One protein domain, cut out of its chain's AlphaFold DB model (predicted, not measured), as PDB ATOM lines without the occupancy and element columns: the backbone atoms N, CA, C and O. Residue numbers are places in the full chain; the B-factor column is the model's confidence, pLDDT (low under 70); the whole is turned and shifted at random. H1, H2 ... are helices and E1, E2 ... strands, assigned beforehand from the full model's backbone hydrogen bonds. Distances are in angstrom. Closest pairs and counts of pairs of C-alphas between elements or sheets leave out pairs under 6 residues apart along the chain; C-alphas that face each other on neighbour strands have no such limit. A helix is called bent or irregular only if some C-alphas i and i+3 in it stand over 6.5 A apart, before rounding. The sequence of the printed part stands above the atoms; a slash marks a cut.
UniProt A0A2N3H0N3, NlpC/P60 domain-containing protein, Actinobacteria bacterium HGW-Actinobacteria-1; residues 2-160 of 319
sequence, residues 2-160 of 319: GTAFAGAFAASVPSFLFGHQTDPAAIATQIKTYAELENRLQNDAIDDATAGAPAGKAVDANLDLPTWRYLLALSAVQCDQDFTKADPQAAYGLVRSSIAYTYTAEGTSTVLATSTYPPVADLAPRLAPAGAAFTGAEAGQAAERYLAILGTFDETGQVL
ATOM      1  N   GLY A   2     -21.819 -15.333 -34.125       55.53
ATOM      2  CA  GLY A   2     -23.211 -15.819 -33.953       55.53
ATOM      3  C   GLY A   2     -23.542 -17.178 -34.606       55.53
ATOM      4  O   GLY A   2     -22.755 -17.713 -35.378       55.53
ATOM      5  N   THR A   3     -24.736 -17.731 -34.346       57.47
ATOM      6  CA  THR A   3     -25.204 -19.040 -34.875       57.47
ATOM      7  C   THR A   3     -25.303 -19.107 -36.402       57.47
ATOM      8  O   THR A   3     -25.084 -20.167 -36.981       57.47
ATOM      9  N   ALA A   4     -25.601 -17.983 -37.057       59.06
ATOM     10  CA  ALA A   4     -25.678 -17.891 -38.515       59.06
ATOM     11  C   ALA A   4     -24.312 -18.106 -39.195       59.06
ATOM     12  O   ALA A   4     -24.246 -18.725 -40.252       59.06
ATOM     13  N   PHE A   5     -23.229 -17.652 -38.553       69.88
ATOM     14  CA  PHE A   5     -21.853 -17.846 -39.014       69.88
ATOM     15  C   PHE A   5     -21.476 -19.334 -39.011       69.88
ATOM     16  O   PHE A   5     -21.085 -19.878 -40.039       69.88
ATOM     17  N   ALA A   6     -21.691 -20.014 -37.880       68.12
ATOM     18  CA  ALA A   6     -21.334 -21.423 -37.739       68.12
ATOM     19  C   ALA A   6     -22.088 -22.320 -38.736       68.12
ATOM     20  O   ALA A   6     -21.508 -23.261 -39.263       68.12
ATOM     21  N   GLY A   7     -23.356 -22.008 -39.032       62.47
ATOM     22  CA  GLY A   7     -24.145 -22.738 -40.029       62.47
ATOM     23  C   GLY A   7     -23.667 -22.525 -41.469       62.47
ATOM     24  O   GLY A   7     -23.559 -23.493 -42.215       62.47
ATOM     25  N   ALA A   8     -23.356 -21.283 -41.855       63.56
ATOM     26  CA  ALA A   8     -22.881 -20.965 -43.204       63.56
ATOM     27  C   ALA A   8     -21.489 -21.552 -43.474       63.56
ATOM     28  O   ALA A   8     -21.274 -22.177 -44.512       63.56
ATOM     29  N   PHE A   9     -20.578 -21.421 -42.505       64.00
ATOM     30  CA  PHE A   9     -19.247 -22.006 -42.590       64.00
ATOM     31  C   PHE A   9     -19.333 -23.537 -42.644       64.00
ATOM     32  O   PHE A   9     -18.807 -24.126 -43.577       64.00
ATOM     33  N   ALA A  10     -20.073 -24.187 -41.735       62.47
ATOM     34  CA  ALA A  10     -20.233 -25.649 -41.699       62.47
ATOM     35  C   ALA A  10     -20.834 -26.260 -42.969       62.47
ATOM     36  O   ALA A  10     -20.494 -27.383 -43.328       62.47
ATOM     37  N   ALA A  11     -21.741 -25.541 -43.635       60.72
ATOM     38  CA  ALA A  11     -22.327 -25.982 -44.896       60.72
ATOM     39  C   ALA A  11     -21.344 -25.894 -46.075       60.72
ATOM     40  O   ALA A  11     -21.542 -26.568 -47.084       60.72
ATOM     41  N   SER A  12     -20.309 -25.063 -45.945       55.94
ATOM     42  CA  SER A  12     -19.393 -24.705 -47.031       55.94
ATOM     43  C   SER A  12     -18.001 -25.314 -46.859       55.94
ATOM     44  O   SER A  12     -17.282 -25.485 -47.842       55.94
ATOM     45  N   VAL A  13     -17.614 -25.669 -45.628       51.66
ATOM     46  CA  VAL A  13     -16.319 -26.292 -45.352       51.66
ATOM     47  C   VAL A  13     -16.377 -27.811 -45.397       51.66
ATOM     48  O   VAL A  13     -17.396 -28.418 -45.061       51.66
ATOM     49  N   PRO A  14     -15.273 -28.467 -45.779       52.53
ATOM     50  CA  PRO A  14     -15.277 -29.910 -45.910       52.53
ATOM     51  C   PRO A  14     -15.439 -30.613 -44.571       52.53
ATOM     52  O   PRO A  14     -14.713 -30.349 -43.613       52.53
ATOM     53  N   SER A  15     -16.329 -31.600 -44.551       53.84
ATOM     54  CA  SER A  15     -16.567 -32.446 -43.384       53.84
ATOM     55  C   SER A  15     -15.325 -33.184 -42.886       53.84
ATOM     56  O   SER A  15     -15.216 -33.409 -41.688       53.84
ATOM     57  N   PHE A  16     -14.358 -33.491 -43.763       51.19
ATOM     58  CA  PHE A  16     -13.134 -34.196 -43.364       51.19
ATOM     59  C   PHE A  16     -12.254 -33.393 -42.402       51.19
ATOM     60  O   PHE A  16     -11.469 -34.003 -41.686       51.19
ATOM     61  N   LEU A  17     -12.368 -32.056 -42.366       54.88
ATOM     62  CA  LEU A  17     -11.685 -31.269 -41.337       54.88
ATOM     63  C   LEU A  17     -12.155 -31.753 -39.962       54.88
ATOM     64  O   LEU A  17     -11.363 -31.985 -39.067       54.88
ATOM     65  N   PHE A  18     -13.432 -32.088 -39.838       63.47
ATOM     66  CA  PHE A  18     -14.035 -32.601 -38.617       63.47
ATOM     67  C   PHE A  18     -13.971 -34.142 -38.523       63.47
ATOM     68  O   PHE A  18     -14.809 -34.770 -37.867       63.47
ATOM     69  N   GLY A  19     -12.978 -34.758 -39.177       59.38
ATOM     70  CA  GLY A  19     -12.743 -36.201 -39.203       59.38
ATOM     71  C   GLY A  19     -13.845 -36.981 -39.908       59.38
ATOM     72  O   GLY A  19     -14.185 -36.723 -41.061       59.38
ATOM     73  N   HIS A  20     -14.419 -37.962 -39.205       54.34
ATOM     74  CA  HIS A  20     -15.518 -38.789 -39.715       54.34
ATOM     75  C   HIS A  20     -16.896 -38.113 -39.631       54.34
ATOM     76  O   HIS A  20     -17.886 -38.700 -40.067       54.34
ATOM     77  N   GLN A  21     -16.998 -36.913 -39.048       60.09
ATOM     78  CA  GLN A  21     -18.276 -36.231 -38.883       60.09
ATOM     79  C   GLN A  21     -18.764 -35.671 -40.221       60.09
ATOM     80  O   GLN A  21     -18.225 -34.690 -40.718       60.09
ATOM     81  N   THR A  22     -19.811 -36.265 -40.793       59.59
ATOM     82  CA  THR A  22     -20.380 -35.846 -42.085       59.59
ATOM     83  C   THR A  22     -21.666 -35.034 -41.968       59.59
ATOM     84  O   THR A  22     -22.131 -34.534 -42.987       59.59
ATOM     85  N   ASP A  23     -22.263 -34.918 -40.776       72.81
ATOM     86  CA  ASP A  23     -23.482 -34.133 -40.558       72.81
ATOM     87  C   ASP A  23     -23.152 -32.630 -40.444       72.81
ATOM     88  O   ASP A  23     -22.511 -32.217 -39.468       72.81
ATOM     89  N   PRO A  24     -23.616 -31.779 -41.383       69.25
ATOM     90  CA  PRO A  24     -23.386 -30.338 -41.327       69.25
ATOM     91  C   PRO A  24     -23.900 -29.683 -40.038       69.25
ATOM     92  O   PRO A  24     -23.309 -28.711 -39.570       69.25
ATOM     93  N   ALA A  25     -24.969 -30.203 -39.422       81.00
ATOM     94  CA  ALA A  25     -25.495 -29.657 -38.170       81.00
ATOM     95  C   ALA A  25     -24.567 -29.954 -36.978       81.00
ATOM     96  O   ALA A  25     -24.367 -29.099 -36.105       81.00
ATOM     97  N   ALA A  26     -23.960 -31.140 -36.957       79.88
ATOM     98  CA  ALA A  26     -22.958 -31.506 -35.962       79.88
ATOM     99  C   ALA A  26     -21.666 -30.690 -36.140       79.88
ATOM    100  O   ALA A  26     -21.136 -30.169 -35.159       79.88
ATOM    101  N   ILE A  27     -21.214 -30.487 -37.383       73.69
ATOM    102  CA  ILE A  27     -20.068 -29.618 -37.703       73.69
ATOM    103  C   ILE A  27     -20.335 -28.176 -37.248       73.69
ATOM    104  O   ILE A  27     -19.507 -27.573 -36.563       73.69
ATOM    105  N   ALA A  28     -21.519 -27.633 -37.555       84.25
ATOM    106  CA  ALA A  28     -21.924 -26.296 -37.119       84.25
ATOM    107  C   ALA A  28     -21.928 -26.170 -35.592       84.25
ATOM    108  O   ALA A  28     -21.503 -25.151 -35.047       84.25
ATOM    109  N   THR A  29     -22.376 -27.214 -34.890       87.94
ATOM    110  CA  THR A  29     -22.346 -27.261 -33.425       87.94
ATOM    111  C   THR A  29     -20.910 -27.215 -32.907       87.94
ATOM    112  O   THR A  29     -20.626 -26.428 -32.005       87.94
ATOM    113  N   GLN A  30     -19.992 -27.966 -33.520       85.00
ATOM    114  CA  GLN A  30     -18.580 -27.967 -33.139       85.00
ATOM    115  C   GLN A  30     -17.938 -26.583 -33.322       85.00
ATOM    116  O   GLN A  30     -17.314 -26.060 -32.399       85.00
ATOM    117  N   ILE A  31     -18.126 -25.952 -34.486       86.06
ATOM    118  CA  ILE A  31     -17.610 -24.598 -34.761       86.06
ATOM    119  C   ILE A  31     -18.178 -23.599 -33.758       86.06
ATOM    120  O   ILE A  31     -17.444 -22.781 -33.205       86.06
ATOM    121  N   LYS A  32     -19.483 -23.691 -33.480       89.75
ATOM    122  CA  LYS A  32     -20.143 -22.839 -32.494       89.75
ATOM    123  C   LYS A  32     -19.500 -22.983 -31.113       89.75
ATOM    124  O   LYS A  32     -19.241 -21.965 -30.481       89.75
ATOM    125  N   THR A  33     -19.186 -24.203 -30.676       93.06
ATOM    126  CA  THR A  33     -18.491 -24.434 -29.403       93.06
ATOM    127  C   THR A  33     -17.151 -23.698 -29.341       93.06
ATOM    128  O   THR A  33     -16.885 -23.009 -28.358       93.06
ATOM    129  N   TYR A  34     -16.317 -23.768 -30.383       93.25
ATOM    130  CA  TYR A  34     -15.035 -23.050 -30.382       93.25
ATOM    131  C   TYR A  34     -15.191 -21.534 -30.505       93.25
ATOM    132  O   TYR A  34     -14.444 -20.798 -29.866       93.25
ATOM    133  N   ALA A  35     -16.180 -21.055 -31.257       90.94
ATOM    134  CA  ALA A  35     -16.494 -19.632 -31.346       90.94
ATOM    135  C   ALA A  35     -17.004 -19.059 -30.012       90.94
ATOM    136  O   ALA A  35     -16.742 -17.903 -29.682       90.94
ATOM    137  N   GLU A  36     -17.736 -19.850 -29.224       93.81
ATOM    138  CA  GLU A  36     -18.126 -19.492 -27.857       93.81
ATOM    139  C   GLU A  36     -16.915 -19.471 -26.918       93.81
ATOM    140  O   GLU A  36     -16.801 -18.556 -26.099       93.81
ATOM    141  N   LEU A  37     -15.984 -20.420 -27.068       95.81
ATOM    142  CA  LEU A  37     -14.738 -20.442 -26.299       95.81
ATOM    143  C   LEU A  37     -13.810 -19.277 -26.634       95.81
ATOM    144  O   LEU A  37     -13.183 -18.753 -25.723       95.81
ATOM    145  N   GLU A  38     -13.758 -18.830 -27.887       94.56
ATOM    146  CA  GLU A  38     -13.043 -17.606 -28.266       94.56
ATOM    147  C   GLU A  38     -13.620 -16.381 -27.546       94.56
ATOM    148  O   GLU A  38     -12.878 -15.650 -26.894       94.56
ATOM    149  N   ASN A  39     -14.947 -16.181 -27.587       93.25
ATOM    150  CA  ASN A  39     -15.568 -15.044 -26.889       93.25
ATOM    151  C   ASN A  39     -15.317 -15.126 -25.371       93.25
ATOM    152  O   ASN A  39     -15.127 -14.109 -24.709       93.25
ATOM    153  N   ARG A  40     -15.319 -16.341 -24.805       95.56
ATOM    154  CA  ARG A  40     -14.978 -16.550 -23.395       95.56
ATOM    155  C   ARG A  40     -13.516 -16.206 -23.114       95.56
ATOM    156  O   ARG A  40     -13.258 -15.531 -22.127       95.56
ATOM    157  N   LEU A  41     -12.591 -16.626 -23.979       95.69
ATOM    158  CA  LEU A  41     -11.163 -16.352 -23.836       95.69
ATOM    159  C   LEU A  41     -10.893 -14.847 -23.812       95.69
ATOM    160  O   LEU A  41     -10.085 -14.404 -23.007       95.69
ATOM    161  N   GLN A  42     -11.600 -14.068 -24.636       92.19
ATOM    162  CA  GLN A  42     -11.499 -12.606 -24.641       92.19
ATOM    163  C   GLN A  42     -11.850 -11.997 -23.278       92.19
ATOM    164  O   GLN A  42     -11.093 -11.176 -22.765       92.19
ATOM    165  N   ASN A  43     -12.955 -12.427 -22.664       94.31
ATOM    166  CA  ASN A  43     -13.366 -11.925 -21.350       94.31
ATOM    167  C   ASN A  43     -12.415 -12.395 -20.241       94.31
ATOM    168  O   ASN A  43     -11.909 -11.583 -19.470       94.31
ATOM    169  N   ASP A  44     -12.126 -13.697 -20.204       96.94
ATOM    170  CA  ASP A  44     -11.258 -14.301 -19.192       96.94
ATOM    171  C   ASP A  44      -9.832 -13.707 -19.253       96.94
ATOM    172  O   ASP A  44      -9.198 -13.528 -18.215       96.94
ATOM    173  N   ALA A  45      -9.330 -13.357 -20.444       95.69
ATOM    174  CA  ALA A  45      -8.016 -12.739 -20.613       95.69
ATOM    175  C   ALA A  45      -7.956 -11.293 -20.096       95.69
ATOM    176  O   ALA A  45      -6.935 -10.874 -19.552       95.69
ATOM    177  N   ILE A  46      -9.045 -10.526 -20.224       94.19
ATOM    178  CA  ILE A  46      -9.149  -9.181 -19.636       94.19
ATOM    179  C   ILE A  46      -9.155  -9.273 -18.107       94.19
ATOM    180  O   ILE A  46      -8.468  -8.492 -17.442       94.19
ATOM    181  N   ASP A  47      -9.885 -10.241 -17.551       95.38
ATOM    182  CA  ASP A  47      -9.907 -10.494 -16.109       95.38
ATOM    183  C   ASP A  47      -8.511 -10.888 -15.598       95.38
ATOM    184  O   ASP A  47      -8.032 -10.324 -14.610       95.38
ATOM    185  N   ASP A  48      -7.820 -11.787 -16.306       95.94
ATOM    186  CA  ASP A  48      -6.454 -12.212 -15.979       95.94
ATOM    187  C   ASP A  48      -5.457 -11.041 -16.066       95.94
ATOM    188  O   ASP A  48      -4.652 -10.834 -15.151       95.94
ATOM    189  N   ALA A  49      -5.541 -10.222 -17.120       95.25
ATOM    190  CA  ALA A  49      -4.709  -9.033 -17.285       95.25
ATOM    191  C   ALA A  49      -4.971  -7.992 -16.184       95.25
ATOM    192  O   ALA A  49      -4.035  -7.363 -15.688       95.25
ATOM    193  N   THR A  50      -6.223  -7.826 -15.764       94.62
ATOM    194  CA  THR A  50      -6.593  -6.908 -14.679       94.62
ATOM    195  C   THR A  50      -6.070  -7.402 -13.334       94.62
ATOM    196  O   THR A  50      -5.495  -6.626 -12.570       94.62
ATOM    197  N   ALA A  51      -6.210  -8.699 -13.058       94.06
ATOM    198  CA  ALA A  51      -5.720  -9.315 -11.831       94.06
ATOM    199  C   ALA A  51      -4.184  -9.295 -11.724       94.06
ATOM    200  O   ALA A  51      -3.651  -9.189 -10.619       94.06
ATOM    201  N   GLY A  52      -3.473  -9.386 -12.854       93.44
ATOM    202  CA  GLY A  52      -2.008  -9.371 -12.916       93.44
ATOM    203  C   GLY A  52      -1.359  -7.979 -12.894       93.44
ATOM    204  O   GLY A  52      -0.132  -7.884 -12.819       93.44
ATOM    205  N   ALA A  53      -2.142  -6.900 -12.969       93.88
ATOM    206  CA  ALA A  53      -1.608  -5.549 -13.105       93.88
ATOM    207  C   ALA A  53      -0.922  -5.025 -11.825       93.88
ATOM    208  O   ALA A  53      -1.285  -5.406 -10.707       93.88
ATOM    209  N   PRO A  54       0.050  -4.096 -11.947       92.81
ATOM    210  CA  PRO A  54       0.673  -3.467 -10.787       92.81
ATOM    211  C   PRO A  54      -0.352  -2.782  -9.872       92.81
ATOM    212  O   PRO A  54      -1.268  -2.099 -10.333       92.81
ATOM    213  N   ALA A  55      -0.164  -2.919  -8.556       91.62
ATOM    214  CA  ALA A  55      -1.115  -2.430  -7.561       91.62
ATOM    215  C   ALA A  55      -1.443  -0.934  -7.730       91.62
ATOM    216  O   ALA A  55      -0.552  -0.089  -7.842       91.62
ATOM    217  N   GLY A  56      -2.738  -0.610  -7.707       89.31
ATOM    218  CA  GLY A  56      -3.238   0.764  -7.814       89.31
ATOM    219  C   GLY A  56      -3.216   1.353  -9.228       89.31
ATOM    220  O   GLY A  56      -3.448   2.554  -9.370       89.31
ATOM    221  N   LYS A  57      -2.941   0.549 -10.264       91.31
ATOM    222  CA  LYS A  57      -3.037   0.962 -11.669       91.31
ATOM    223  C   LYS A  57      -4.363   0.517 -12.283       91.31
ATOM    224  O   LYS A  57      -4.794  -0.611 -12.073       91.31
ATOM    225  N   ALA A  58      -4.985   1.400 -13.060       92.69
ATOM    226  CA  ALA A  58      -6.038   1.024 -13.996       92.69
ATOM    227  C   ALA A  58      -5.420   0.322 -15.216       92.69
ATOM    228  O   ALA A  58      -4.297   0.652 -15.603       92.69
ATOM    229  N   VAL A  59      -6.146  -0.621 -15.815       95.38
ATOM    230  CA  VAL A  59      -5.686  -1.375 -16.989       95.38
ATOM    231  C   VAL A  59      -6.442  -0.910 -18.224       95.38
ATOM    232  O   VAL A  59      -7.669  -0.973 -18.252       95.38
ATOM    233  N   ASP A  60      -5.697  -0.461 -19.227       93.25
ATOM    234  CA  ASP A  60      -6.148  -0.434 -20.617       93.25
ATOM    235  C   ASP A  60      -5.652  -1.717 -21.296       93.25
ATOM    236  O   ASP A  60      -4.513  -2.127 -21.076       93.25
ATOM    237  N   ALA A  61      -6.497  -2.399 -22.061       91.25
ATOM    238  CA  ALA A  61      -6.219  -3.735 -22.571       91.25
ATOM    239  C   ALA A  61      -6.239  -3.739 -24.102       91.25
ATOM    240  O   ALA A  61      -7.292  -3.629 -24.725       91.25
ATOM    241  N   ASN A  62      -5.066  -3.936 -24.703       92.31
ATOM    242  CA  ASN A  62      -4.907  -4.173 -26.134       92.31
ATOM    243  C   ASN A  62      -4.367  -5.589 -26.340       92.31
ATOM    244  O   ASN A  62      -3.165  -5.803 -26.529       92.31
ATOM    245  N   LEU A  63      -5.262  -6.564 -26.194       92.94
ATOM    246  CA  LEU A  63      -4.913  -7.978 -26.187       92.94
ATOM    247  C   LEU A  63      -5.055  -8.572 -27.590       92.94
ATOM    248  O   LEU A  63      -6.155  -8.628 -28.137       92.94
ATOM    249  N   ASP A  64      -3.944  -9.057 -28.139       92.69
ATOM    250  CA  ASP A  64      -3.954  -9.987 -29.264       92.69
ATOM    251  C   ASP A  64      -4.164 -11.410 -28.735       92.69
ATOM    252  O   ASP A  64      -3.416 -11.887 -27.871       92.69
ATOM    253  N   LEU A  65      -5.212 -12.077 -29.209       93.81
ATOM    254  CA  LEU A  65      -5.680 -13.346 -28.664       93.81
ATOM    255  C   LEU A  65      -5.956 -14.355 -29.784       93.81
ATOM    256  O   LEU A  65      -6.396 -13.975 -30.871       93.81
ATOM    257  N   PRO A  66      -5.746 -15.655 -29.522       93.19
ATOM    258  CA  PRO A  66      -6.003 -16.693 -30.505       93.19
ATOM    259  C   PRO A  66      -7.503 -16.842 -30.792       93.19
ATOM    260  O   PRO A  66      -8.351 -16.695 -29.910       93.19
ATOM    261  N   THR A  67      -7.818 -17.189 -32.038       92.94
ATOM    262  CA  THR A  67      -9.193 -17.335 -32.537       92.94
ATOM    263  C   THR A  67      -9.745 -18.746 -32.329       92.94
ATOM    264  O   THR A  67      -9.021 -19.689 -31.992       92.94
ATOM    265  N   TRP A  68     -11.030 -18.945 -32.621       92.62
ATOM    266  CA  TRP A  68     -11.658 -20.265 -32.642       92.62
ATOM    267  C   TRP A  68     -10.927 -21.263 -33.556       92.62
ATOM    268  O   TRP A  68     -10.877 -22.451 -33.236       92.62
ATOM    269  N   ARG A  69     -10.308 -20.799 -34.656       88.75
ATOM    270  CA  ARG A  69      -9.525 -21.644 -35.580       88.75
ATOM    271  C   ARG A  69      -8.283 -22.215 -34.896       88.75
ATOM    272  O   ARG A  69      -7.961 -23.385 -35.086       88.75
ATOM    273  N   TYR A  70      -7.621 -21.409 -34.066       93.81
ATOM    274  CA  TYR A  70      -6.465 -21.831 -33.277       93.81
ATOM    275  C   TYR A  70      -6.854 -22.925 -32.271       93.81
ATOM    276  O   TYR A  70      -6.197 -23.963 -32.184       93.81
ATOM    277  N   LEU A  71      -7.965 -22.727 -31.551       95.44
ATOM    278  CA  LEU A  71      -8.497 -23.720 -30.611       95.44
ATOM    279  C   LEU A  71      -8.906 -25.020 -31.320       95.44
ATOM    280  O   LEU A  71      -8.595 -26.110 -30.839       95.44
ATOM    281  N   LEU A  72      -9.563 -24.911 -32.478       89.25
ATOM    282  CA  LEU A  72      -9.978 -26.060 -33.279       89.25
ATOM    283  C   LEU A  72      -8.771 -26.854 -33.806       89.25
ATOM    284  O   LEU A  72      -8.799 -28.081 -33.768       89.25
ATOM    285  N   ALA A  73      -7.702 -26.179 -34.240       84.38
ATOM    286  CA  ALA A  73      -6.469 -26.822 -34.697       84.38
ATOM    287  C   ALA A  73      -5.762 -27.612 -33.585       84.38
ATOM    288  O   ALA A  73      -5.298 -28.729 -33.812       84.38
ATOM    289  N   LEU A  74      -5.738 -27.078 -32.360       89.81
ATOM    290  CA  LEU A  74      -5.239 -27.815 -31.196       89.81
ATOM    291  C   LEU A  74      -6.076 -29.059 -30.900       89.81
ATOM    292  O   LEU A  74      -5.526 -30.131 -30.644       89.81
ATOM    293  N   SER A  75      -7.402 -28.934 -30.957       90.12
ATOM    294  CA  SER A  75      -8.283 -30.080 -30.752       90.12
ATOM    295  C   SER A  75      -8.176 -31.125 -31.858       90.12
ATOM    296  O   SER A  75      -8.269 -32.304 -31.545       90.12
ATOM    297  N   ALA A  76      -7.912 -30.734 -33.109       78.69
ATOM    298  CA  ALA A  76      -7.688 -31.682 -34.199       78.69
ATOM    299  C   ALA A  76      -6.524 -32.638 -33.889       78.69
ATOM    300  O   ALA A  76      -6.625 -33.836 -34.125       78.69
ATOM    301  N   VAL A  77      -5.441 -32.133 -33.294       76.62
ATOM    302  CA  VAL A  77      -4.320 -32.973 -32.840       76.62
ATOM    303  C   VAL A  77      -4.688 -33.771 -31.588       76.62
ATOM    304  O   VAL A  77      -4.375 -34.956 -31.493       76.62
ATOM    305  N   GLN A  78      -5.385 -33.144 -30.638       86.00
ATOM    306  CA  GLN A  78      -5.828 -33.782 -29.395       86.00
ATOM    307  C   GLN A  78      -6.697 -35.023 -29.631       86.00
ATOM    308  O   GLN A  78      -6.626 -35.984 -28.867       86.00
ATOM    309  N   CYS A  79      -7.549 -34.993 -30.652       76.19
ATOM    310  CA  CYS A  79      -8.483 -36.074 -30.934       76.19
ATOM    311  C   CYS A  79      -8.078 -36.948 -32.124       76.19
ATOM    312  O   CYS A  79      -8.859 -37.817 -32.505       76.19
ATOM    313  N   ASP A  80      -6.888 -36.735 -32.697       68.62
ATOM    314  CA  ASP A  80      -6.461 -37.382 -33.948       68.62
ATOM    315  C   ASP A  80      -7.521 -37.214 -35.056       68.62
ATOM    316  O   ASP A  80      -7.911 -38.150 -35.748       68.62
ATOM    317  N   GLN A  81      -8.071 -35.999 -35.130       65.94
ATOM    318  CA  GLN A  81      -9.189 -35.560 -35.966       65.94
ATOM    319  C   GLN A  81     -10.525 -36.285 -35.748       65.94
ATOM    320  O   GLN A  81     -11.524 -35.909 -36.354       65.94
ATOM    321  N   ASP A  82     -10.627 -37.254 -34.842       70.75
ATOM    322  CA  ASP A  82     -11.915 -37.807 -34.430       70.75
ATOM    323  C   ASP A  82     -12.604 -36.854 -33.444       70.75
ATOM    324  O   ASP A  82     -12.538 -37.008 -32.223       70.75
ATOM    325  N   PHE A  83     -13.291 -35.841 -33.973       76.06
ATOM    326  CA  PHE A  83     -13.944 -34.805 -33.167       76.06
ATOM    327  C   PHE A  83     -15.044 -35.317 -32.229       76.06
ATOM    328  O   PHE A  83     -15.442 -34.587 -31.324       76.06
ATOM    329  N   THR A  84     -15.472 -36.580 -32.341       77.00
ATOM    330  CA  THR A  84     -16.330 -37.202 -31.318       77.00
ATOM    331  C   THR A  84     -15.607 -37.407 -29.979       77.00
ATOM    332  O   THR A  84     -16.257 -37.541 -28.943       77.00
ATOM    333  N   LYS A  85     -14.268 -37.390 -29.989       81.00
ATOM    334  CA  LYS A  85     -13.384 -37.510 -28.821       81.00
ATOM    335  C   LYS A  85     -12.776 -36.175 -28.382       81.00
ATOM    336  O   LYS A  85     -11.966 -36.165 -27.458       81.00
ATOM    337  N   ALA A  86     -13.098 -35.072 -29.058       86.38
ATOM    338  CA  ALA A  86     -12.510 -33.776 -28.743       86.38
ATOM    339  C   ALA A  86     -12.889 -33.324 -27.325       86.38
ATOM    340  O   ALA A  86     -14.042 -33.445 -26.911       86.38
ATOM    341  N   ASP A  87     -11.927 -32.731 -26.616       94.19
ATOM    342  CA  ASP A  87     -12.161 -31.995 -25.374       94.19
ATOM    343  C   ASP A  87     -11.799 -30.515 -25.597       94.19
ATOM    344  O   ASP A  87     -10.654 -30.095 -25.366       94.19
ATOM    345  N   PRO A  88     -12.777 -29.700 -26.048       95.19
ATOM    346  CA  PRO A  88     -12.574 -28.276 -26.287       95.19
ATOM    347  C   PRO A  88     -12.140 -27.503 -25.036       95.19
ATOM    348  O   PRO A  88     -11.463 -26.482 -25.157       95.19
ATOM    349  N   GLN A  89     -12.507 -27.964 -23.832       96.38
ATOM    350  CA  GLN A  89     -12.140 -27.284 -22.587       96.38
ATOM    351  C   GLN A  89     -10.666 -27.490 -22.246       96.38
ATOM    352  O   GLN A  89     -10.025 -26.566 -21.750       96.38
ATOM    353  N   ALA A  90     -10.101 -28.658 -22.546       96.06
ATOM    354  CA  ALA A  90      -8.667 -28.884 -22.389       96.06
ATOM    355  C   ALA A  90      -7.838 -28.018 -23.355       96.06
ATOM    356  O   ALA A  90      -6.848 -27.419 -22.928       96.06
ATOM    357  N   ALA A  91      -8.270 -27.866 -24.616       96.19
ATOM    358  CA  ALA A  91      -7.635 -26.932 -25.553       96.19
ATOM    359  C   ALA A  91      -7.736 -25.481 -25.051       96.19
ATOM    360  O   ALA A  91      -6.728 -24.779 -24.972       96.19
ATOM    361  N   TYR A  92      -8.929 -25.062 -24.621       97.75
ATOM    362  CA  TYR A  92      -9.168 -23.753 -24.015       97.75
ATOM    363  C   TYR A  92      -8.258 -23.477 -22.808       97.75
ATOM    364  O   TYR A  92      -7.579 -22.452 -22.758       97.75
ATOM    365  N   GLY A  93      -8.216 -24.399 -21.842       97.69
ATOM    366  CA  GLY A  93      -7.427 -24.248 -20.620       97.69
ATOM    367  C   GLY A  93      -5.926 -24.180 -20.897       97.69
ATOM    368  O   GLY A  93      -5.218 -23.369 -20.291       97.69
ATOM    369  N   LEU A  94      -5.435 -24.977 -21.851       97.56
ATOM    370  CA  LEU A  94      -4.043 -24.910 -22.283       97.56
ATOM    371  C   LEU A  94      -3.709 -23.549 -22.900       97.56
ATOM    372  O   LEU A  94      -2.675 -22.970 -22.570       97.56
ATOM    373  N   VAL A  95      -4.577 -23.031 -23.768       97.88
ATOM    374  CA  VAL A  95      -4.370 -21.727 -24.401       97.88
ATOM    375  C   VAL A  95      -4.395 -20.609 -23.374       97.88
ATOM    376  O   VAL A  95      -3.420 -19.867 -23.287       97.88
ATOM    377  N   ARG A  96      -5.441 -20.533 -22.543       97.31
ATOM    378  CA  ARG A  96      -5.567 -19.495 -21.509       97.31
ATOM    379  C   ARG A  96      -4.345 -19.457 -20.592       97.31
ATOM    380  O   ARG A  96      -3.782 -18.393 -20.367       97.31
ATOM    381  N   SER A  97      -3.890 -20.619 -20.116       97.12
ATOM    382  CA  SER A  97      -2.710 -20.715 -19.238       97.12
ATOM    383  C   SER A  97      -1.375 -20.409 -19.924       97.12
ATOM    384  O   SER A  97      -0.365 -20.261 -19.239       97.12
ATOM    385  N   SER A  98      -1.353 -20.324 -21.254       97.25
ATOM    386  CA  SER A  98      -0.153 -20.017 -22.037       97.25
ATOM    387  C   SER A  98      -0.088 -18.553 -22.486       97.25
ATOM    388  O   SER A  98       0.912 -18.165 -23.085       97.25
ATOM    389  N   ILE A  99      -1.113 -17.736 -22.209       97.50
ATOM    390  CA  ILE A  99      -1.086 -16.300 -22.505       97.50
ATOM    391  C   ILE A  99      -0.161 -15.600 -21.507       97.50
ATOM    392  O   ILE A  99      -0.311 -15.733 -20.292       97.50
ATOM    393  N   ALA A 100       0.784 -14.823 -22.030       96.62
ATOM    394  CA  ALA A 100       1.647 -13.953 -21.246       96.62
ATOM    395  C   ALA A 100       1.249 -12.488 -21.451       96.62
ATOM    396  O   ALA A 100       1.071 -12.047 -22.588       96.62
ATOM    397  N   TYR A 101       1.165 -11.736 -20.351       96.94
ATOM    398  CA  TYR A 101       0.820 -10.316 -20.352       96.94
ATOM    399  C   TYR A 101       2.047  -9.453 -20.076       96.94
ATOM    400  O   TYR A 101       2.844  -9.752 -19.183       96.94
ATOM    401  N   THR A 102       2.176  -8.352 -20.810       96.62
ATOM    402  CA  THR A 102       3.165  -7.310 -20.527       96.62
ATOM    403  C   THR A 102       2.463  -5.993 -20.238       96.62
ATOM    404  O   THR A 102       1.464  -5.670 -20.874       96.62
ATOM    405  N   TYR A 103       2.978  -5.244 -19.261       97.00
ATOM    406  CA  TYR A 103       2.381  -3.989 -18.807       97.00
ATOM    407  C   TYR A 103       3.331  -2.830 -19.074       97.00
ATOM    408  O   TYR A 103       4.439  -2.789 -18.535       97.00
ATOM    409  N   THR A 104       2.876  -1.866 -19.866       96.00
ATOM    410  CA  THR A 104       3.608  -0.626 -20.136       96.00
ATOM    411  C   THR A 104       2.903   0.531 -19.447       96.00
ATOM    412  O   THR A 104       1.685   0.644 -19.511       96.00
ATOM    413  N   ALA A 105       3.645   1.389 -18.748       94.44
ATOM    414  CA  ALA A 105       3.045   2.531 -18.068       94.44
ATOM    415  C   ALA A 105       2.467   3.537 -19.075       94.44
ATOM    416  O   ALA A 105       3.178   4.002 -19.964       94.44
ATOM    417  N   GLU A 106       1.213   3.934 -18.863       90.62
ATOM    418  CA  GLU A 106       0.564   5.030 -19.575       90.62
ATOM    419  C   GLU A 106       0.203   6.131 -18.576       90.62
ATOM    420  O   GLU A 106      -0.784   6.081 -17.839       90.62
ATOM    421  N   GLY A 107       1.072   7.138 -18.492       88.75
ATOM    422  CA  GLY A 107       0.957   8.178 -17.475       88.75
ATOM    423  C   GLY A 107       1.191   7.647 -16.054       88.75
ATOM    424  O   GLY A 107       2.002   6.752 -15.814       88.75
ATOM    425  N   THR A 108       0.523   8.255 -15.071       87.25
ATOM    426  CA  THR A 108       0.804   8.022 -13.644       87.25
ATOM    427  C   THR A 108      -0.093   6.976 -12.991       87.25
ATOM    428  O   THR A 108       0.320   6.393 -11.987       87.25
ATOM    429  N   SER A 109      -1.269   6.691 -13.553       91.12
ATOM    430  CA  SER A 109      -2.286   5.829 -12.925       91.12
ATOM    431  C   SER A 109      -2.784   4.688 -13.814       91.12
ATOM    432  O   SER A 109      -3.541   3.857 -13.322       91.12
ATOM    433  N   THR A 110      -2.336   4.603 -15.068       94.50
ATOM    434  CA  THR A 110      -2.785   3.587 -16.029       94.50
ATOM    435  C   THR A 110      -1.606   2.749 -16.521       94.50
ATOM    436  O   THR A 110      -0.458   3.209 -16.548       94.50
ATOM    437  N   VAL A 111      -1.877   1.495 -16.869       96.56
ATOM    438  CA  VAL A 111      -0.977   0.627 -17.627       96.56
ATOM    439  C   VAL A 111      -1.708   0.088 -18.851       96.56
ATOM    440  O   VAL A 111      -2.863  -0.312 -18.744       96.56
ATOM    441  N   LEU A 112      -1.014   0.043 -19.984       96.44
ATOM    442  CA  LEU A 112      -1.438  -0.708 -21.155       96.44
ATOM    443  C   LEU A 112      -0.977  -2.157 -20.997       96.44
ATOM    444  O   LEU A 112       0.227  -2.420 -20.913       96.44
ATOM    445  N   ALA A 113      -1.928  -3.081 -20.948       97.31
ATOM    446  CA  ALA A 113      -1.701  -4.512 -21.016       97.31
ATOM    447  C   ALA A 113      -1.736  -4.971 -22.477       97.31
ATOM    448  O   ALA A 113      -2.714  -4.743 -23.190       97.31
ATOM    449  N   THR A 114      -0.681  -5.656 -22.901       96.75
ATOM    450  CA  THR A 114      -0.636  -6.391 -24.168       96.75
ATOM    451  C   THR A 114      -0.416  -7.868 -23.891       96.75
ATOM    452  O   THR A 114       0.169  -8.235 -22.866       96.75
ATOM    453  N   SER A 115      -0.882  -8.726 -24.792       96.81
ATOM    454  CA  SER A 115      -0.716 -10.176 -24.695       96.81
ATOM    455  C   SER A 115       0.215 -10.717 -25.769       96.81
ATOM    456  O   SER A 115       0.347 -10.170 -26.861       96.81
ATOM    457  N   THR A 116       0.835 -11.846 -25.444       96.62
ATOM    458  CA  THR A 116       1.475 -12.749 -26.399       96.62
ATOM    459  C   THR A 116       1.049 -14.173 -26.074       96.62
ATOM    460  O   THR A 116       0.802 -14.501 -24.910       96.62
ATOM    461  N   TYR A 117       0.965 -15.021 -27.089       96.00
ATOM    462  CA  TYR A 117       0.682 -16.443 -26.932       96.00
ATOM    463  C   TYR A 117       1.616 -17.257 -27.838       96.00
ATOM    464  O   TYR A 117       2.055 -16.747 -28.874       96.00
ATOM    465  N   PRO A 118       1.972 -18.499 -27.456       95.94
ATOM    466  CA  PRO A 118       2.843 -19.333 -28.275       95.94
ATOM    467  C   PRO A 118       2.198 -19.677 -29.625       95.94
ATOM    468  O   PRO A 118       0.971 -19.712 -29.714       95.94
ATOM    469  N   PRO A 119       2.994 -19.993 -30.657       94.19
ATOM    470  CA  PRO A 119       2.506 -20.637 -31.871       94.19
ATOM    471  C   PRO A 119       1.752 -21.940 -31.582       94.19
ATOM    472  O   PRO A 119       2.047 -22.659 -30.623       94.19
ATOM    473  N   VAL A 120       0.826 -22.302 -32.476       89.50
ATOM    474  CA  VAL A 120       0.029 -23.533 -32.329       89.50
ATOM    475  C   VAL A 120       0.913 -24.785 -32.296       89.50
ATOM    476  O   VAL A 120       0.612 -25.723 -31.553       89.50
ATOM    477  N   ALA A 121       2.044 -24.767 -33.014       82.94
ATOM    478  CA  ALA A 121       3.007 -25.861 -33.023       82.94
ATOM    479  C   ALA A 121       3.639 -26.148 -31.657       82.94
ATOM    480  O   ALA A 121       3.974 -27.298 -31.374       82.94
ATOM    481  N   ASP A 122       3.766 -25.136 -30.800       94.06
ATOM    482  CA  ASP A 122       4.388 -25.286 -29.484       94.06
ATOM    483  C   ASP A 122       3.408 -25.873 -28.459       94.06
ATOM    484  O   ASP A 122       3.807 -26.541 -27.500       94.06
ATOM    485  N   LEU A 123       2.104 -25.640 -28.649       96.00
ATOM    486  CA  LEU A 123       1.064 -26.110 -27.732       96.00
ATOM    487  C   LEU A 123       0.500 -27.479 -28.113       96.00
ATOM    488  O   LEU A 123       0.235 -28.284 -27.219       96.00
ATOM    489  N   ALA A 124       0.347 -27.774 -29.404       87.06
ATOM    490  CA  ALA A 124      -0.259 -29.022 -29.877       87.06
ATOM    491  C   ALA A 124       0.369 -30.309 -29.300       87.06
ATOM    492  O   ALA A 124      -0.385 -31.201 -28.898       87.06
ATOM    493  N   PRO A 125       1.706 -30.425 -29.137       84.81
ATOM    494  CA  PRO A 125       2.322 -31.636 -28.597       84.81
ATOM    495  C   PRO A 125       1.910 -31.930 -27.148       84.81
ATOM    496  O   PRO A 125       1.989 -33.073 -26.707       84.81
ATOM    497  N   ARG A 126       1.455 -30.911 -26.405       93.56
ATOM    498  CA  ARG A 126       0.994 -31.032 -25.012       93.56
ATOM    499  C   ARG A 126      -0.419 -31.611 -24.908       93.56
ATOM    500  O   ARG A 126      -0.831 -31.973 -23.811       93.56
ATOM    501  N   LEU A 127      -1.152 -31.673 -26.022       88.38
ATOM    502  CA  LEU A 127      -2.499 -32.241 -26.108       88.38
ATOM    503  C   LEU A 127      -2.548 -33.572 -26.859       88.38
ATOM    504  O   LEU A 127      -3.586 -34.228 -26.814       88.38
ATOM    505  N   ALA A 128      -1.466 -33.964 -27.539       72.44
ATOM    506  CA  ALA A 128      -1.417 -35.210 -28.294       72.44
ATOM    507  C   ALA A 128      -1.766 -36.407 -27.381       72.44
ATOM    508  O   ALA A 128      -1.133 -36.580 -26.331       72.44
ATOM    509  N   PRO A 129      -2.771 -37.228 -27.736       69.94
ATOM    510  CA  PRO A 129      -3.203 -38.332 -26.893       69.94
ATOM    511  C   PRO A 129      -2.136 -39.433 -26.843       69.94
ATOM    512  O   PRO A 129      -1.289 -39.573 -27.727       69.94
ATOM    513  N   ALA A 130      -2.176 -40.261 -25.799       68.38
ATOM    514  CA  ALA A 130      -1.281 -41.409 -25.704       68.38
ATOM    515  C   ALA A 130      -1.514 -42.365 -26.890       68.38
ATOM    516  O   ALA A 130      -2.621 -42.866 -27.076       68.38
ATOM    517  N   GLY A 131      -0.465 -42.623 -27.678       59.41
ATOM    518  CA  GLY A 131      -0.548 -43.460 -28.880       59.41
ATOM    519  C   GLY A 131      -1.046 -42.740 -30.139       59.41
ATOM    520  O   GLY A 131      -1.383 -43.422 -31.103       59.41
ATOM    521  N   ALA A 132      -1.095 -41.402 -30.138       59.03
ATOM    522  CA  ALA A 132      -1.400 -40.604 -31.324       59.03
ATOM    523  C   ALA A 132      -0.479 -40.933 -32.508       59.03
ATOM    524  O   ALA A 132       0.704 -41.234 -32.318       59.03
ATOM    525  N   ALA A 133      -1.011 -40.795 -33.727       50.34
ATOM    526  CA  ALA A 133      -0.243 -40.951 -34.961       50.34
ATOM    527  C   ALA A 133       0.912 -39.937 -35.077       50.34
ATOM    528  O   ALA A 133       1.936 -40.249 -35.681       50.34
ATOM    529  N   PHE A 134       0.765 -38.757 -34.462       53.53
ATOM    530  CA  PHE A 134       1.763 -37.688 -34.444       53.53
ATOM    531  C   PHE A 134       2.079 -37.261 -33.009       53.53
ATOM    532  O   PHE A 134       1.174 -37.028 -32.205       53.53
ATOM    533  N   THR A 135       3.365 -37.114 -32.680       66.44
ATOM    534  CA  THR A 135       3.817 -36.643 -31.357       66.44
ATOM    535  C   THR A 135       4.960 -35.637 -31.488       66.44
ATOM    536  O   THR A 135       5.563 -35.499 -32.552       66.44
ATOM    537  N   GLY A 136       5.265 -34.896 -30.416       73.19
ATOM    538  CA  GLY A 136       6.380 -33.942 -30.424       73.19
ATOM    539  C   GLY A 136       6.269 -32.933 -31.575       73.19
ATOM    540  O   GLY A 136       5.198 -32.394 -31.825       73.19
ATOM    541  N   ALA A 137       7.360 -32.702 -32.305       66.00
ATOM    542  CA  ALA A 137       7.383 -31.739 -33.408       66.00
ATOM    543  C   ALA A 137       6.361 -32.042 -34.525       66.00
ATOM    544  O   ALA A 137       5.856 -31.117 -35.156       66.00
ATOM    545  N   GLU A 138       6.017 -33.311 -34.753       55.00
ATOM    546  CA  GLU A 138       5.072 -33.716 -35.802       55.00
ATOM    547  C   GLU A 138       3.644 -33.283 -35.459       55.00
ATOM    548  O   GLU A 138       2.928 -32.780 -36.323       55.00
ATOM    549  N   ALA A 139       3.265 -33.397 -34.183       67.50
ATOM    550  CA  ALA A 139       1.999 -32.880 -33.669       67.50
ATOM    551  C   ALA A 139       1.917 -31.351 -33.818       67.50
ATOM    552  O   ALA A 139       0.866 -30.811 -34.161       67.50
ATOM    553  N   GLY A 140       3.038 -30.655 -33.612       67.44
ATOM    554  CA  GLY A 140       3.120 -29.211 -33.814       67.44
ATOM    555  C   GLY A 140       2.880 -28.800 -35.268       67.44
ATOM    556  O   GLY A 140       2.020 -27.967 -35.554       67.44
ATOM    557  N   GLN A 141       3.582 -29.450 -36.198       65.69
ATOM    558  CA  GLN A 141       3.418 -29.213 -37.634       65.69
ATOM    559  C   GLN A 141       2.003 -29.550 -38.123       65.69
ATOM    560  O   GLN A 141       1.461 -28.841 -38.969       65.69
ATOM    561  N   ALA A 142       1.391 -30.610 -37.584       60.31
ATOM    562  CA  ALA A 142       0.017 -30.982 -37.907       60.31
ATOM    563  C   ALA A 142      -0.970 -29.872 -37.521       60.31
ATOM    564  O   ALA A 142      -1.830 -29.502 -38.320       60.31
ATOM    565  N   ALA A 143      -0.808 -29.277 -36.336       73.81
ATOM    566  CA  ALA A 143      -1.655 -28.169 -35.908       73.81
ATOM    567  C   ALA A 143      -1.446 -26.898 -36.744       73.81
ATOM    568  O   ALA A 143      -2.423 -26.230 -37.077       73.81
ATOM    569  N   GLU A 144      -0.208 -26.569 -37.127       74.19
ATOM    570  CA  GLU A 144       0.072 -25.430 -38.016       74.19
ATOM    571  C   GLU A 144      -0.579 -25.599 -39.384       74.19
ATOM    572  O   GLU A 144      -1.207 -24.668 -39.889       74.19
ATOM    573  N   ARG A 145      -0.489 -26.798 -39.968       64.81
ATOM    574  CA  ARG A 145      -1.136 -27.106 -41.248       64.81
ATOM    575  C   ARG A 145      -2.649 -27.050 -41.132       64.81
ATOM    576  O   ARG A 145      -3.302 -26.455 -41.985       64.81
ATOM    577  N   TYR A 146      -3.207 -27.611 -40.064       68.50
ATOM    578  CA  TYR A 146      -4.643 -27.559 -39.815       68.50
ATOM    579  C   TYR A 146      -5.129 -26.106 -39.675       68.50
ATOM    580  O   TYR A 146      -6.115 -25.713 -40.300       68.50
ATOM    581  N   LEU A 147      -4.394 -25.274 -38.931       76.12
ATOM    582  CA  LEU A 147      -4.668 -23.845 -38.794       76.12
ATOM    583  C   LEU A 147      -4.554 -23.104 -40.136       76.12
ATOM    584  O   LEU A 147      -5.420 -22.293 -40.459       76.12
ATOM    585  N   ALA A 148      -3.534 -23.414 -40.940       66.31
ATOM    586  CA  ALA A 148      -3.357 -22.839 -42.270       66.31
ATOM    587  C   ALA A 148      -4.525 -23.194 -43.203       66.31
ATOM    588  O   ALA A 148      -5.052 -22.312 -43.876       66.31
ATOM    589  N   ILE A 149      -4.990 -24.450 -43.191       60.25
ATOM    590  CA  ILE A 149      -6.150 -24.888 -43.978       60.25
ATOM    591  C   ILE A 149      -7.410 -24.145 -43.537       60.25
ATOM    592  O   ILE A 149      -8.112 -23.602 -44.385       60.25
ATOM    593  N   LEU A 150      -7.675 -24.040 -42.230       69.31
ATOM    594  CA  LEU A 150      -8.804 -23.249 -41.723       69.31
ATOM    595  C   LEU A 150      -8.720 -21.770 -42.131       69.31
ATOM    596  O   LEU A 150      -9.753 -21.129 -42.320       69.31
ATOM    597  N   GLY A 151      -7.502 -21.235 -42.259       69.94
ATOM    598  CA  GLY A 151      -7.227 -19.877 -42.724       69.94
ATOM    599  C   GLY A 151      -7.461 -19.660 -44.221       69.94
ATOM    600  O   GLY A 151      -7.605 -18.517 -44.643       69.94
ATOM    601  N   THR A 152      -7.558 -20.726 -45.027       62.06
ATOM    602  CA  THR A 152      -7.929 -20.602 -46.449       62.06
ATOM    603  C   THR A 152      -9.408 -20.282 -46.651       62.06
ATOM    604  O   THR A 152      -9.787 -19.917 -47.761       62.06
ATOM    605  N   PHE A 153     -10.236 -20.386 -45.605       63.09
ATOM    606  CA  PHE A 153     -11.669 -20.108 -45.648       63.09
ATOM    607  C   PHE A 153     -12.005 -18.798 -44.929       63.09
ATOM    608  O   PHE A 153     -11.618 -18.590 -43.774       63.09
ATOM    609  N   ASP A 154     -12.790 -17.942 -45.581       71.75
ATOM    610  CA  ASP A 154     -13.405 -16.779 -44.953       71.75
ATOM    611  C   ASP A 154     -14.480 -17.182 -43.945       71.75
ATOM    612  O   ASP A 154     -14.788 -18.357 -43.750       71.75
ATOM    613  N   GLU A 155     -15.090 -16.196 -43.294       70.69
ATOM    614  CA  GLU A 155     -16.111 -16.472 -42.286       70.69
ATOM    615  C   GLU A 155     -17.420 -17.046 -42.863       70.69
ATOM    616  O   GLU A 155     -18.264 -17.546 -42.128       70.69
ATOM    617  N   THR A 156     -17.609 -17.031 -44.178       65.44
ATOM    618  CA  THR A 156     -18.738 -17.699 -44.839       65.44
ATOM    619  C   THR A 156     -18.392 -19.111 -45.315       65.44
ATOM    620  O   THR A 156     -19.264 -19.816 -45.820       65.44
ATOM    621  N   GLY A 157     -17.145 -19.550 -45.110       56.41
ATOM    622  CA  GLY A 157     -16.620 -20.818 -45.600       56.41
ATOM    623  C   GLY A 157     -16.244 -20.777 -47.084       56.41
ATOM    624  O   GLY A 157     -15.998 -21.827 -47.673       56.41
ATOM    625  N   GLN A 158     -16.191 -19.590 -47.696       57.44
ATOM    626  CA  GLN A 158     -15.659 -19.413 -49.044       57.44
ATOM    627  C   GLN A 158     -14.135 -19.376 -49.018       57.44
ATOM    628  O   GLN A 158     -13.518 -18.856 -48.096       57.44
ATOM    629  N   VAL A 159     -13.512 -19.930 -50.054       52.31
ATOM    630  CA  VAL A 159     -12.051 -20.007 -50.145       52.31
ATOM    631  C   VAL A 159     -11.476 -18.643 -50.541       52.31
ATOM    632  O   VAL A 159     -11.786 -18.139 -51.618       52.31
ATOM    633  N   LEU A 160     -10.619 -18.071 -49.691       51.06
ATOM    634  CA  LEU A 160      -9.960 -16.771 -49.882       51.06
ATOM    635  C   LEU A 160      -8.726 -16.856 -50.787       51.06
ATOM    636  O   LEU A 160      -8.542 -16.011 -51.657       51.06
TER     637      LEU A 160
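What this domain is: This is residues 2 to 160 of the 319 residues of the protein "NlpC/P60 domain-containing protein" of Actinobacteria bacterium HGW-Actinobacteria-1 (UniProt A0A2N3H0N3). The domain is a helical head with one long arm: the long helix H3 starts in the head and runs out into the arm, where its residues 45 to 51 pack on one face of a narrow, strongly twisted sheet of three strands. In the head, H4 crosses H3 and is surrounded by H5, H6 and H7, while H1 packs on the first part of H3 with the short H2 nearby. The printed part has 159 residues, with seven named helices and three named strands in the order H1 H2 H3 E1 H4 H5 E2 E3 H6 H7; the sheet is mixed, in the order E1 E3 E2, and the class is mostly helix. By its radius of gyration of the C-alphas, 17.2 A, the whole is compact, yet its outline is elongated, with spans of 56 by 36 by 25 A.

Where its parts are: H1 is residues 3 to 12, and its C-alpha 3 lies at (-25.204, -19.040, -34.875). H2, residues 15 to 18, follows after a tight link. H3, residues 24 to 51, is the longest helix, 40.3 A from C-alpha 24 at (-23.386, -30.338, -41.327) to C-alpha 51 at (-5.720, -9.315, -11.831). E1 is residues 58 to 62 and measures 13.3 A. H4, residues 68 to 78, is 15.1 A long, and H5, residues 88 to 98, is 15.5 A long. E2, residues 100 to 106, measures 19.1 A, and E3, residues 110 to 116, measures 19.8 A. H6 is residues 120 to 126; it is irregular, but only just, with C-alphas 122 and 125 6.7 A apart. H7, residues 137 to 151, is 21.0 A long and ends with C-alpha 151 at (-7.227, -19.877, -42.724).

How they stand to each other: H3 and H4 are the hub, touching four other helices each. They touch closest at the C-alphas of Tyr 34 and Trp 68, 4.9 A apart, and are about perpendicular at 72 degrees, only just past steep. With residues 24 to 32 alone, H3 touches H1 at a steep tilt of 49 degrees, opposite ways; the closest C-alphas, of Ala 10 and Ala 28, are 4.9 A apart. H2 and H3 only just touch, with 3 pairs of C-alphas within 8 A, the closest those of Phe 18 and Ile 27 at 6.8 A. H3 touches H5 with residues 33 to 45 alone, at a shallow tilt of 28 degrees, the same way; the closest C-alphas are those of Leu 41 and Arg 96, 6.8 A apart. H4 touches H7 at a tilt of 36 degrees, only just steep, opposite ways, with the C-alphas of Ala 73 and Ala 143 closest at 5.1 A. H6 touches H4, closest at the C-alphas of Leu 74 and Ala 124, 5.3 A, and touches H7, closest at those of Ala 121 and Gly 140, 3.4 A. The helix packing is mostly crossed, steep or about perpendicular rather than shallow. H3 is on the sheet at a height over the sheet of 13.3 A, slantwise to the strands at 39 degrees to E3 on the local plane; this gives two layers, a helix on one face of a sheet. E1 and E3 are parallel, with N 60 and O 111 within hydrogen-bond range at 2.9 A. E2 and E3 form a hairpin and are antiparallel, with N 104 and O 112 at 2.9 A. In H1, H3, H4, H5 and H7 every O i to N i+4 pair is within hydrogen-bond range; H6 has 1 of 3, beside 2 of 4 O i to N i+3 pairs, and H2 is too short for an O i to N i+4 pair.

The domain as a whole: The two C-alphas farthest apart are those of Thr 22 and Thr 108, 56.4 A. The printed part has no cut, and no link is long. The mean pLDDT of the printed part is 81.1; 50 residues are under 70, among them residues 2 to 22, 129 to 135 and 156 to 160.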